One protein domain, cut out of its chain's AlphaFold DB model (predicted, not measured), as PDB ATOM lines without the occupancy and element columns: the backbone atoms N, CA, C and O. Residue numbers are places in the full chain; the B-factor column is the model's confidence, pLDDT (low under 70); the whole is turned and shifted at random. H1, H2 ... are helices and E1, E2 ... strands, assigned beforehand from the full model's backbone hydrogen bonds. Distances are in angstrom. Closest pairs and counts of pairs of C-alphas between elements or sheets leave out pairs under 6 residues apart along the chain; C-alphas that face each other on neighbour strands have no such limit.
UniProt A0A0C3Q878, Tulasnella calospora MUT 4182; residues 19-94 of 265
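AT A GLANCE: This is residues 19 to 94 of the 265 residues of a protein of Tulasnella calospora MUT 4182 (UniProt A0A0C3Q878). Two unequal lobes lie at the ends of an elongated model: the larger is built round the helix H2, with the short helices H3 and H4 packed on different parts of it and H1 near H4, and the smaller holds the short helix H5 and a little hairpin of E1 and E2. The thin link of residues 72 to 76 joins the lobes, and residues 86 to 91, at the hairpin's turn, stick out. The printed part has 76 residues with five named helices and two named strands, in the order H1, H2, H3, H4, H5, E1, E2; the sheet E1 - E2 is antiparallel, and the class is mostly helix. The whole is loose, with a radius of gyration of the C-alphas of 15.6 A, and spans 47 by 27 by 17 A.

IN THESE COORDINATES: Begin with the sheet: E1 is residues 84 to 86, 7.0 A from first to last C-alpha, and E2 is residues 91 to 93, 6.7 A, ending at C-alpha 93 at (-26.131, 6.935, -3.235). Just before them in the chain is H5, residues 77 to 82, 8.6 A long. Then find C-alpha 25 at (-36.053, 12.746, -37.011); from there H2, residues 25 to 38, runs 20.1 A to C-alpha 38 at (-29.307, 30.441, -30.300). Three helices of four residues remain: H1, residues 19 to 22, 5.4 A; H3, residues 52 to 55, 5.4 A; and H4, residues 68 to 71, 5.6 A.

HOW THE PARTS SIT: Look first at the hairpin of E1 and E2, antiparallel with 151 degrees between their directions, where N 85 and O 92 are within hydrogen-bond range at 2.8 A, as are N 92 and O 85 at 2.8 A. The closest C-alphas of H5 and E1 are those of Val 79 and Phe 85, 6.5 A apart. H5 is apart from H1, H2, H3 and H4. H2 touches H4 with residues 27 to 31 alone; their closest C-alphas, of Leu 31 and Leu 68, are 6.1 A apart. H2 touches H3 with residues 34 to 38 alone, closest at the C-alphas of Leu 34 and Ile 55, 6.9 A. H3 and H4 are only just apart, their closest C-alphas at 8.1 A. H1 and H4 are close but not clearly touching, with the C-alphas of Leu 22 and Leu 71 at 7.4 A, while H1 and H2 meet only through their link. In H2 and H5 every O i to N i+4 pair is within hydrogen-bond range; H1, H3 and H4 are too short for such a pair, and each has its one O i to N i+3 pair within range.

THE WHOLE: The two C-alphas farthest apart, of Gly 58 and Lys 90, are 47.2 A from each other. The printed part has no cut from residue 19 to 94. The links H2 to H3, residues 39 to 51, and H3 to H4, residues 56 to 67, are long; the other links are tight. The mean pLDDT of the printed part is 74.9, and residues 39 to 53 and 56 to 66 are under 70.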
ATOM      1  N   ARG A  19     -43.229  11.269 -23.818       82.19
ATOM      2  CA  ARG A  19     -42.105  12.011 -24.412       82.19
ATOM      3  C   ARG A  19     -41.387  11.257 -25.524       82.19
ATOM      4  O   ARG A  19     -40.878  11.886 -26.442       82.19
ATOM      5  N   PHE A  20     -41.367   9.923 -25.489       83.12
ATOM      6  CA  PHE A  20     -40.730   9.124 -26.538       83.12
ATOM      7  C   PHE A  20     -41.303   9.424 -27.935       83.12
ATOM      8  O   PHE A  20     -40.560   9.432 -28.911       83.12
ATOM      9  N   LYS A  21     -42.601   9.743 -28.039       86.19
ATOM     10  CA  LYS A  21     -43.257  10.066 -29.320       86.19
ATOM     11  C   LYS A  21     -42.754  11.373 -29.941       86.19
ATOM     12  O   LYS A  21     -42.911  11.567 -31.142       86.19
ATOM     13  N   LEU A  22     -42.155  12.254 -29.137       84.12
ATOM     14  CA  LEU A  22     -41.629  13.543 -29.580       84.12
ATOM     15  C   LEU A  22     -40.254  13.401 -30.258       84.12
ATOM     16  O   LEU A  22     -39.858  14.297 -31.001       84.12
ATOM     17  N   PHE A  23     -39.550  12.276 -30.064       84.62
ATOM     18  CA  PHE A  23     -38.257  11.983 -30.696       84.62
ATOM     19  C   PHE A  23     -38.434  11.538 -32.154       84.62
ATOM     20  O   PHE A  23     -38.209  10.384 -32.510       84.62
ATOM     21  N   THR A  24     -38.855  12.468 -33.008       88.56
ATOM     22  CA  THR A  24     -38.907  12.274 -34.463       88.56
ATOM     23  C   THR A  24     -37.647  12.834 -35.121       88.56
ATOM     24  O   THR A  24     -37.084  13.819 -34.642       88.56
ATOM     25  N   ASP A  25     -37.223  12.259 -36.254       87.19
ATOM     26  CA  ASP A  25     -36.053  12.746 -37.011       87.19
ATOM     27  C   ASP A  25     -36.171  14.239 -37.354       87.19
ATOM     28  O   ASP A  25     -35.186  14.978 -37.313       87.19
ATOM     29  N   ARG A  26     -37.404  14.692 -37.608       84.88
ATOM     30  CA  ARG A  26     -37.740  16.097 -37.836       84.88
ATOM     31  C   ARG A  26     -37.509  16.953 -36.594       84.88
ATOM     32  O   ARG A  26     -36.814  17.958 -36.683       84.88
ATOM     33  N   ASN A  27     -38.048  16.573 -35.438       84.31
ATOM     34  CA  ASN A  27     -37.868  17.360 -34.214       84.31
ATOM     35  C   ASN A  27     -36.391  17.410 -33.792       84.31
ATOM     36  O   ASN A  27     -35.918  18.434 -33.314       84.31
ATOM     37  N   VAL A  28     -35.629  16.344 -34.056       85.75
ATOM     38  CA  VAL A  28     -34.179  16.320 -33.826       85.75
ATOM     39  C   VAL A  28     -33.433  17.239 -34.798       85.75
ATOM     40  O   VAL A  28     -32.467  17.883 -34.390       85.75
ATOM     41  N   SER A  29     -33.844  17.338 -36.070       86.25
ATOM     42  CA  SER A  29     -33.252  18.319 -36.992       86.25
ATOM     43  C   SER A  29     -33.587  19.758 -36.601       86.25
ATOM     44  O   SER A  29     -32.697  20.599 -36.639       86.25
ATOM     45  N   LEU A  30     -34.819  20.017 -36.149       83.19
ATOM     46  CA  LEU A  30     -35.253  21.337 -35.676       83.19
ATOM     47  C   LEU A  30     -34.530  21.753 -34.388       83.19
ATOM     48  O   LEU A  30     -34.170  22.907 -34.208       83.19
ATOM     49  N   LEU A  31     -34.245  20.804 -33.496       84.06
ATOM     50  CA  LEU A  31     -33.430  21.071 -32.312       84.06
ATOM     51  C   LEU A  31     -32.000  21.480 -32.691       84.06
ATOM     52  O   LEU A  31     -31.423  22.371 -32.072       84.06
ATOM     53  N   LYS A  32     -31.419  20.854 -33.723       83.81
ATOM     54  CA  LYS A  32     -30.093  21.246 -34.226       83.81
ATOM     55  C   LYS A  32     -30.111  22.660 -34.803       83.81
ATOM     56  O   LYS A  32     -29.222  23.433 -34.466       83.81
ATOM     57  N   THR A  33     -31.120  23.008 -35.607       84.94
ATOM     58  CA  THR A  33     -31.250  24.365 -36.163       84.94
ATOM     59  C   THR A  33     -31.491  25.397 -35.064       84.94
ATOM     60  O   THR A  33     -30.882  26.465 -35.095       84.94
ATOM     61  N   LEU A  34     -32.293  25.064 -34.049       81.25
ATOM     62  CA  LEU A  34     -32.496  25.901 -32.867       81.25
ATOM     63  C   LEU A  34     -31.169  26.159 -32.151       81.25
ATOM     64  O   LEU A  34     -30.836  27.316 -31.902       81.25
ATOM     65  N   ARG A  35     -30.373  25.115 -31.895       80.62
ATOM     66  CA  ARG A  35     -29.057  25.225 -31.246       80.62
ATOM     67  C   ARG A  35     -28.074  26.085 -32.039       80.62
ATOM     68  O   ARG A  35     -27.355  26.891 -31.460       80.62
ATOM     69  N   GLU A  36     -28.040  25.917 -33.357       83.12
ATOM     70  CA  GLU A  36     -27.171  26.700 -34.243       83.12
ATOM     71  C   GLU A  36     -27.539  28.192 -34.254       83.12
ATOM     72  O   GLU A  36     -26.657  29.034 -34.397       83.12
ATOM     73  N   ARG A  37     -28.828  28.529 -34.092       79.19
ATOM     74  CA  ARG A  37     -29.323  29.918 -34.108       79.19
ATOM     75  C   ARG A  37     -29.225  30.627 -32.759       79.19
ATOM     76  O   ARG A  37     -29.119  31.848 -32.733       79.19
ATOM     77  N   THR A  38     -29.284  29.882 -31.661       71.44
ATOM     78  CA  THR A  38     -29.307  30.441 -30.300       71.44
ATOM     79  C   THR A  38     -27.933  30.520 -29.645       71.44
ATOM     80  O   THR A  38     -27.780  31.278 -28.692       71.44
ATOM     81  N   ASP A  39     -26.942  29.761 -30.134       64.25
ATOM     82  CA  ASP A  39     -25.611  29.590 -29.516       64.25
ATOM     83  C   ASP A  39     -25.676  29.282 -27.998       64.25
ATOM     84  O   ASP A  39     -24.707  29.446 -27.258       64.25
ATOM     85  N   THR A  40     -26.841  28.832 -27.514       62.06
ATOM     86  CA  THR A  40     -27.084  28.474 -26.119       62.06
ATOM     87  C   THR A  40     -26.530  27.088 -25.843       62.06
ATOM     88  O   THR A  40     -26.643  26.163 -26.661       62.06
ATOM     89  N   GLN A  41     -25.911  26.933 -24.674       59.53
ATOM     90  CA  GLN A  41     -25.504  25.619 -24.203       59.53
ATOM     91  C   GLN A  41     -26.719  24.849 -23.678       59.53
ATOM     92  O   GLN A  41     -27.814  25.382 -23.512       59.53
ATOM     93  N   VAL A  42     -26.502  23.552 -23.464       54.81
ATOM     94  CA  VAL A  42     -27.504  22.585 -23.004       54.81
ATOM     95  C   VAL A  42     -28.237  23.146 -21.774       54.81
ATOM     96  O   VAL A  42     -27.607  23.367 -20.741       54.81
ATOM     97  N   HIS A  43     -29.556  23.340 -21.889       56.06
ATOM     98  CA  HIS A  43     -30.461  23.885 -20.859       56.06
ATOM     99  C   HIS A  43     -30.344  25.359 -20.453       56.06
ATOM    100  O   HIS A  43     -30.937  25.731 -19.429       56.06
ATOM    101  N   ASP A  44     -29.654  26.210 -21.209       61.59
ATOM    102  CA  ASP A  44     -29.849  27.646 -21.013       61.59
ATOM    103  C   ASP A  44     -31.292  28.005 -21.409       61.59
ATOM    104  O   ASP A  44     -31.777  27.540 -22.447       61.59
ATOM    105  N   PRO A  45     -32.029  28.778 -20.586       62.47
ATOM    106  CA  PRO A  45     -33.333  29.268 -21.002       62.47
ATOM    107  C   PRO A  45     -33.163  30.048 -22.307       62.47
ATOM    108  O   PRO A  45     -32.190  30.789 -22.468       62.47
ATOM    109  N   LEU A  46     -34.121  29.882 -23.226       64.38
ATOM    110  CA  LEU A  46     -34.222  30.727 -24.415       64.38
ATOM    111  C   LEU A  46     -34.039  32.198 -23.993       64.38
ATOM    112  O   LEU A  46     -34.595  32.588 -22.957       64.38
ATOM    113  N   PRO A  47     -33.260  33.001 -24.743       61.41
ATOM    114  CA  PRO A  47     -33.046  34.408 -24.428       61.41
ATOM    115  C   PRO A  47     -34.378  35.096 -24.113       61.41
ATOM    116  O   PRO A  47     -35.338  34.956 -24.875       61.41
ATOM    117  N   GLU A  48     -34.448  35.800 -22.977       52.00
ATOM    118  CA  GLU A  48     -35.691  36.401 -22.484       52.00
ATOM    119  C   GLU A  48     -36.390  37.206 -23.595       52.00
ATOM    120  O   GLU A  48     -35.873  38.218 -24.070       52.00
ATOM    121  N   GLY A  49     -37.572  36.742 -24.017       56.91
ATOM    122  CA  GLY A  49     -38.406  37.411 -25.020       56.91
ATOM    123  C   GLY A  49     -38.356  36.850 -26.445       56.91
ATOM    124  O   GLY A  49     -39.003  37.440 -27.305       56.91
ATOM    125  N   GLN A  50     -37.648  35.747 -26.710       62.50
ATOM    126  CA  GLN A  50     -37.729  35.026 -27.989       62.50
ATOM    127  C   GLN A  50     -38.495  33.711 -27.810       62.50
ATOM    128  O   GLN A  50     -38.063  32.836 -27.057       62.50
ATOM    129  N   SER A  51     -39.641  33.576 -28.482       65.00
ATOM    130  CA  SER A  51     -40.361  32.303 -28.553       65.00
ATOM    131  C   SER A  51     -39.609  31.328 -29.462       65.00
ATOM    132  O   SER A  51     -38.952  31.736 -30.419       65.00
ATOM    133  N   GLN A  52     -39.737  30.024 -29.203       68.06
ATOM    134  CA  GLN A  52     -39.232  28.967 -30.089       68.06
ATOM    135  C   GLN A  52     -39.713  29.173 -31.539       68.06
ATOM    136  O   GLN A  52     -38.956  28.947 -32.484       68.06
ATOM    137  N   ASP A  53     -40.944  29.661 -31.696       67.12
ATOM    138  CA  ASP A  53     -41.559  29.958 -32.988       67.12
ATOM    139  C   ASP A  53     -40.879  31.129 -33.713       67.12
ATOM    140  O   ASP A  53     -40.716  31.065 -34.931       67.12
ATOM    141  N   ASP A  54     -40.412  32.142 -32.974       71.12
ATOM    142  CA  ASP A  54     -39.745  33.336 -33.521       71.12
ATOM    143  C   ASP A  54     -38.347  32.984 -34.070       71.12
ATOM    144  O   ASP A  54     -37.858  33.539 -35.052       71.12
ATOM    145  N   ILE A  55     -37.683  32.012 -33.441       71.00
ATOM    146  CA  ILE A  55     -36.338  31.555 -33.823       71.00
ATOM    147  C   ILE A  55     -36.400  30.587 -35.006       71.00
ATOM    148  O   ILE A  55     -35.466  30.528 -35.814       71.00
ATOM    149  N   LEU A  56     -37.494  29.832 -35.123       69.81
ATOM    150  CA  LEU A  56     -37.749  28.864 -36.191       69.81
ATOM    151  C   LEU A  56     -38.589  29.442 -37.344       69.81
ATOM    152  O   LEU A  56     -39.023  28.691 -38.222       69.81
ATOM    153  N   GLU A  57     -38.766  30.768 -37.391       66.75
ATOM    154  CA  GLU A  57     -39.469  31.460 -38.474       66.75
ATOM    155  C   GLU A  57     -38.957  31.001 -39.853       66.75
ATOM    156  O   GLU A  57     -37.771  31.109 -40.184       66.75
ATOM    157  N   GLY A  58     -39.869  30.454 -40.666       60.91
ATOM    158  CA  GLY A  58     -39.589  29.948 -42.016       60.91
ATOM    159  C   GLY A  58     -39.603  28.424 -42.166       60.91
ATOM    160  O   GLY A  58     -39.591  27.938 -43.297       60.91
ATOM    161  N   GLU A  59     -39.683  27.663 -41.074       64.75
ATOM    162  CA  GLU A  59     -39.860  26.206 -41.116       64.75
ATOM    163  C   GLU A  59     -41.327  25.820 -40.864       64.75
ATOM    164  O   GLU A  59     -42.070  26.512 -40.171       64.75
ATOM    165  N   ASN A  60     -41.792  24.715 -41.460       65.88
ATOM    166  CA  ASN A  60     -43.143  24.222 -41.183       65.88
ATOM    167  C   ASN A  60     -43.215  23.790 -39.709       65.88
ATOM    168  O   ASN A  60     -42.472  22.898 -39.300       65.88
ATOM    169  N   LEU A  61     -44.131  24.374 -38.934       64.81
ATOM    170  CA  LEU A  61     -44.325  24.087 -37.501       64.81
ATOM    171  C   LEU A  61     -45.422  23.035 -37.233       64.81
ATOM    172  O   LEU A  61     -45.704  22.677 -36.094       64.81
ATOM    173  N   GLU A  62     -46.040  22.486 -38.283       58.78
ATOM    174  CA  GLU A  62     -47.135  21.522 -38.146       58.78
ATOM    175  C   GLU A  62     -46.638  20.188 -37.555       58.78
ATOM    176  O   GLU A  62     -45.844  19.484 -38.191       58.78
ATOM    177  N   GLY A  63     -47.092  19.854 -36.340       61.31
ATOM    178  CA  GLY A  63     -46.765  18.611 -35.625       61.31
ATOM    179  C   GLY A  63     -45.464  18.633 -34.810       61.31
ATOM    180  O   GLY A  63     -44.989  17.569 -34.408       61.31
ATOM    181  N   VAL A  64     -44.874  19.812 -34.595       64.56
ATOM    182  CA  VAL A  64     -43.667  19.988 -33.772       64.56
ATOM    183  C   VAL A  64     -44.036  19.930 -32.285       64.56
ATOM    184  O   VAL A  64     -45.134  20.319 -31.894       64.56
ATOM    185  N   ALA A  65     -43.138  19.383 -31.462       64.50
ATOM    186  CA  ALA A  65     -43.308  19.375 -30.011       64.50
ATOM    187  C   ALA A  65     -43.311  20.814 -29.466       64.50
ATOM    188  O   ALA A  65     -42.478  21.614 -29.885       64.50
ATOM    189  N   GLU A  66     -44.224  21.114 -28.535       67.12
ATOM    190  CA  GLU A  66     -44.382  22.457 -27.947       67.12
ATOM    191  C   GLU A  66     -43.058  22.970 -27.353       67.12
ATOM    192  O   GLU A  66     -42.666  24.090 -27.655       67.12
ATOM    193  N   ASP A  67     -42.300  22.102 -26.668       73.94
ATOM    194  CA  ASP A  67     -40.969  22.412 -26.134       73.94
ATOM    195  C   ASP A  67     -39.906  21.464 -26.714       73.94
ATOM    196  O   ASP A  67     -39.699  20.345 -26.227       73.94
ATOM    197  N   LEU A  68     -39.166  21.906 -27.740       75.81
ATOM    198  CA  LEU A  68     -38.038  21.135 -28.293       75.81
ATOM    199  C   LEU A  68     -36.905  20.961 -27.269       75.81
ATOM    200  O   LEU A  68     -36.137  20.008 -27.366       75.81
ATOM    201  N   ILE A  69     -36.841  21.821 -26.248       73.56
ATOM    202  CA  ILE A  69     -35.884  21.734 -25.134       73.56
ATOM    203  C   ILE A  69     -36.075  20.435 -24.331       73.56
ATOM    204  O   ILE A  69     -35.109  19.889 -23.796       73.56
ATOM    205  N   GLU A  70     -37.285  19.863 -24.283       75.69
ATOM    206  CA  GLU A  70     -37.523  18.584 -23.596       75.69
ATOM    207  C   GLU A  70     -36.857  17.377 -24.280       75.69
ATOM    208  O   GLU A  70     -36.708  16.322 -23.656       75.69
ATOM    209  N   LEU A  71     -36.460  17.512 -25.551       80.62
ATOM    210  CA  LEU A  71     -35.733  16.479 -26.297       80.62
ATOM    211  C   LEU A  71     -34.237  16.465 -25.966       80.62
ATOM    212  O   LEU A  71     -33.516  15.556 -26.393       80.62
ATOM    213  N   GLU A  72     -33.755  17.450 -25.207       77.81
ATOM    214  CA  GLU A  72     -32.387  17.462 -24.720       77.81
ATOM    215  C   GLU A  72     -32.167  16.412 -23.628       77.81
ATOM    216  O   GLU A  72     -33.070  15.988 -22.900       77.81
ATOM    217  N   ARG A  73     -30.913  15.968 -23.505       80.94
ATOM    218  CA  ARG A  73     -30.509  15.072 -22.420       80.94
ATOM    219  C   ARG A  73     -30.810  15.767 -21.092       80.94
ATOM    220  O   ARG A  73     -30.387  16.896 -20.959       80.94
ATOM    221  N   PRO A  74     -31.436  15.116 -20.099       79.94
ATOM    222  CA  PRO A  74     -31.694  15.745 -18.807       79.94
ATOM    223  C   PRO A  74     -30.400  16.161 -18.089       79.94
ATOM    224  O   PRO A  74     -29.356  15.522 -18.251       79.94
ATOM    225  N   ARG A  75     -30.504  17.180 -17.225       80.06
ATOM    226  CA  ARG A  75     -29.410  17.655 -16.368       80.06
ATOM    227  C   ARG A  75     -28.907  16.549 -15.446       80.06
ATOM    228  O   ARG A  75     -29.583  16.159 -14.497       80.06
ATOM    229  N   VAL A  76     -27.698  16.065 -15.720       77.69
ATOM    230  CA  VAL A  76     -27.017  15.060 -14.887       77.69
ATOM    231  C   VAL A  76     -26.411  15.706 -13.636       77.69
ATOM    232  O   VAL A  76     -26.275  15.042 -12.612       77.69
ATOM    233  N   ASP A  77     -26.124  17.007 -13.680       80.31
ATOM    234  CA  ASP A  77     -25.479  17.731 -12.579       80.31
ATOM    235  C   ASP A  77     -26.340  17.748 -11.313       80.31
ATOM    236  O   ASP A  77     -25.830  17.518 -10.225       80.31
ATOM    237  N   TRP A  78     -27.661  17.876 -11.452       80.31
ATOM    238  CA  TRP A  78     -28.597  17.798 -10.324       80.31
ATOM    239  C   TRP A  78     -28.555  16.465  -9.592       80.31
ATOM    240  O   TRP A  78     -28.763  16.414  -8.383       80.31
ATOM    241  N   VAL A  79     -28.292  15.381 -10.321       78.62
ATOM    242  CA  VAL A  79     -28.142  14.059  -9.716       78.62
ATOM    243  C   VAL A  79     -26.875  14.069  -8.865       78.62
ATOM    244  O   VAL A  79     -26.935  13.738  -7.686       78.62
ATOM    245  N   VAL A  80     -25.758  14.555  -9.415       80.44
ATOM    246  CA  VAL A  80     -24.482  14.686  -8.691       80.44
ATOM    247  C   VAL A  80     -24.602  15.600  -7.463       80.44
ATOM    248  O   VAL A  80     -24.077  15.251  -6.408       80.44
ATOM    249  N   GLU A  81     -25.322  16.721  -7.568       82.69
ATOM    250  CA  GLU A  81     -25.590  17.663  -6.468       82.69
ATOM    251  C   GLU A  81     -26.474  17.060  -5.369       82.69
ATOM    252  O   GLU A  81     -26.197  17.242  -4.184       82.69
ATOM    253  N   ALA A  82     -27.524  16.325  -5.748       78.81
ATOM    254  CA  ALA A  82     -28.413  15.652  -4.804       78.81
ATOM    255  C   ALA A  82     -27.730  14.470  -4.094       78.81
ATOM    256  O   ALA A  82     -28.167  14.064  -3.018       78.81
ATOM    257  N   GLY A  83     -26.676  13.897  -4.687       80.31
ATOM    258  CA  GLY A  83     -25.893  12.796  -4.117       80.31
ATOM    259  C   GLY A  83     -26.604  11.437  -4.108       80.31
ATOM    260  O   GLY A  83     -25.973  10.426  -3.798       80.31
ATOM    261  N   GLN A  84     -27.885  11.403  -4.480       84.19
ATOM    262  CA  GLN A  84     -28.755  10.232  -4.470       84.19
ATOM    263  C   GLN A  84     -29.641  10.190  -5.716       84.19
ATOM    264  O   GLN A  84     -30.023  11.225  -6.261       84.19
ATOM    265  N   PHE A  85     -30.015   8.988  -6.145       87.12
ATOM    266  CA  PHE A  85     -30.986   8.774  -7.215       87.12
ATOM    267  C   PHE A  85     -31.942   7.632  -6.866       87.12
ATOM    268  O   PHE A  85     -31.548   6.635  -6.265       87.12
ATOM    269  N   ASP A  86     -33.215   7.781  -7.229       87.06
ATOM    270  CA  ASP A  86     -34.232   6.748  -7.026       87.06
ATOM    271  C   ASP A  86     -34.320   5.835  -8.253       87.06
ATOM    272  O   ASP A  86     -34.451   6.296  -9.390       87.06
ATOM    273  N   VAL A  87     -34.273   4.526  -8.017       87.12
ATOM    274  CA  VAL A  87     -34.589   3.505  -9.013       87.12
ATOM    275  C   VAL A  87     -35.637   2.556  -8.434       87.12
ATOM    276  O   VAL A  87     -35.346   1.736  -7.563       87.12
ATOM    277  N   PHE A  88     -36.860   2.635  -8.969       82.00
ATOM    278  CA  PHE A  88     -38.008   1.799  -8.587       82.00
ATOM    279  C   PHE A  88     -38.394   1.881  -7.095       82.00
ATOM    280  O   PHE A  88     -38.726   0.866  -6.479       82.00
ATOM    281  N   GLY A  89     -38.371   3.083  -6.512       83.19
ATOM    282  CA  GLY A  89     -38.743   3.328  -5.115       83.19
ATOM    283  C   GLY A  89     -37.635   2.978  -4.119       83.19
ATOM    284  O   GLY A  89     -37.908   2.752  -2.938       83.19
ATOM    285  N   LYS A  90     -36.390   2.890  -4.593       83.81
ATOM    286  CA  LYS A  90     -35.194   2.675  -3.782       83.81
ATOM    287  C   LYS A  90     -34.176   3.752  -4.109       83.81
ATOM    288  O   LYS A  90     -33.737   3.868  -5.248       83.81
ATOM    289  N   TRP A  91     -33.767   4.474  -3.077       84.62
ATOM    290  CA  TRP A  91     -32.700   5.459  -3.156       84.62
ATOM    291  C   TRP A  91     -31.338   4.769  -3.175       84.62
ATOM    292  O   TRP A  91     -31.070   3.881  -2.363       84.62
ATOM    293  N   TYR A  92     -30.497   5.195  -4.107       82.69
ATOM    294  CA  TYR A  92     -29.108   4.789  -4.249       82.69
ATOM    295  C   TYR A  92     -28.225   6.020  -4.101       82.69
ATOM    296  O   TYR A  92     -28.507   7.057  -4.700       82.69
ATOM    297  N   ASP A  93     -27.152   5.898  -3.330       81.69
ATOM    298  CA  ASP A  93     -26.131   6.935  -3.235       81.69
ATOM    299  C   ASP A  93     -25.217   6.878  -4.470       81.69
ATOM    300  O   ASP A  93     -24.874   5.804  -4.964       81.69
ATOM    301  N   ILE A  94     -24.803   8.036  -4.987       76.88
ATOM    302  CA  ILE A  94     -23.880   8.120  -6.138       76.88
ATOM    303  C   ILE A  94     -22.467   7.724  -5.728       76.88
ATOM    304  O   ILE A  94     -21.724   7.093  -6.481       76.88
TER     305      ILE A  94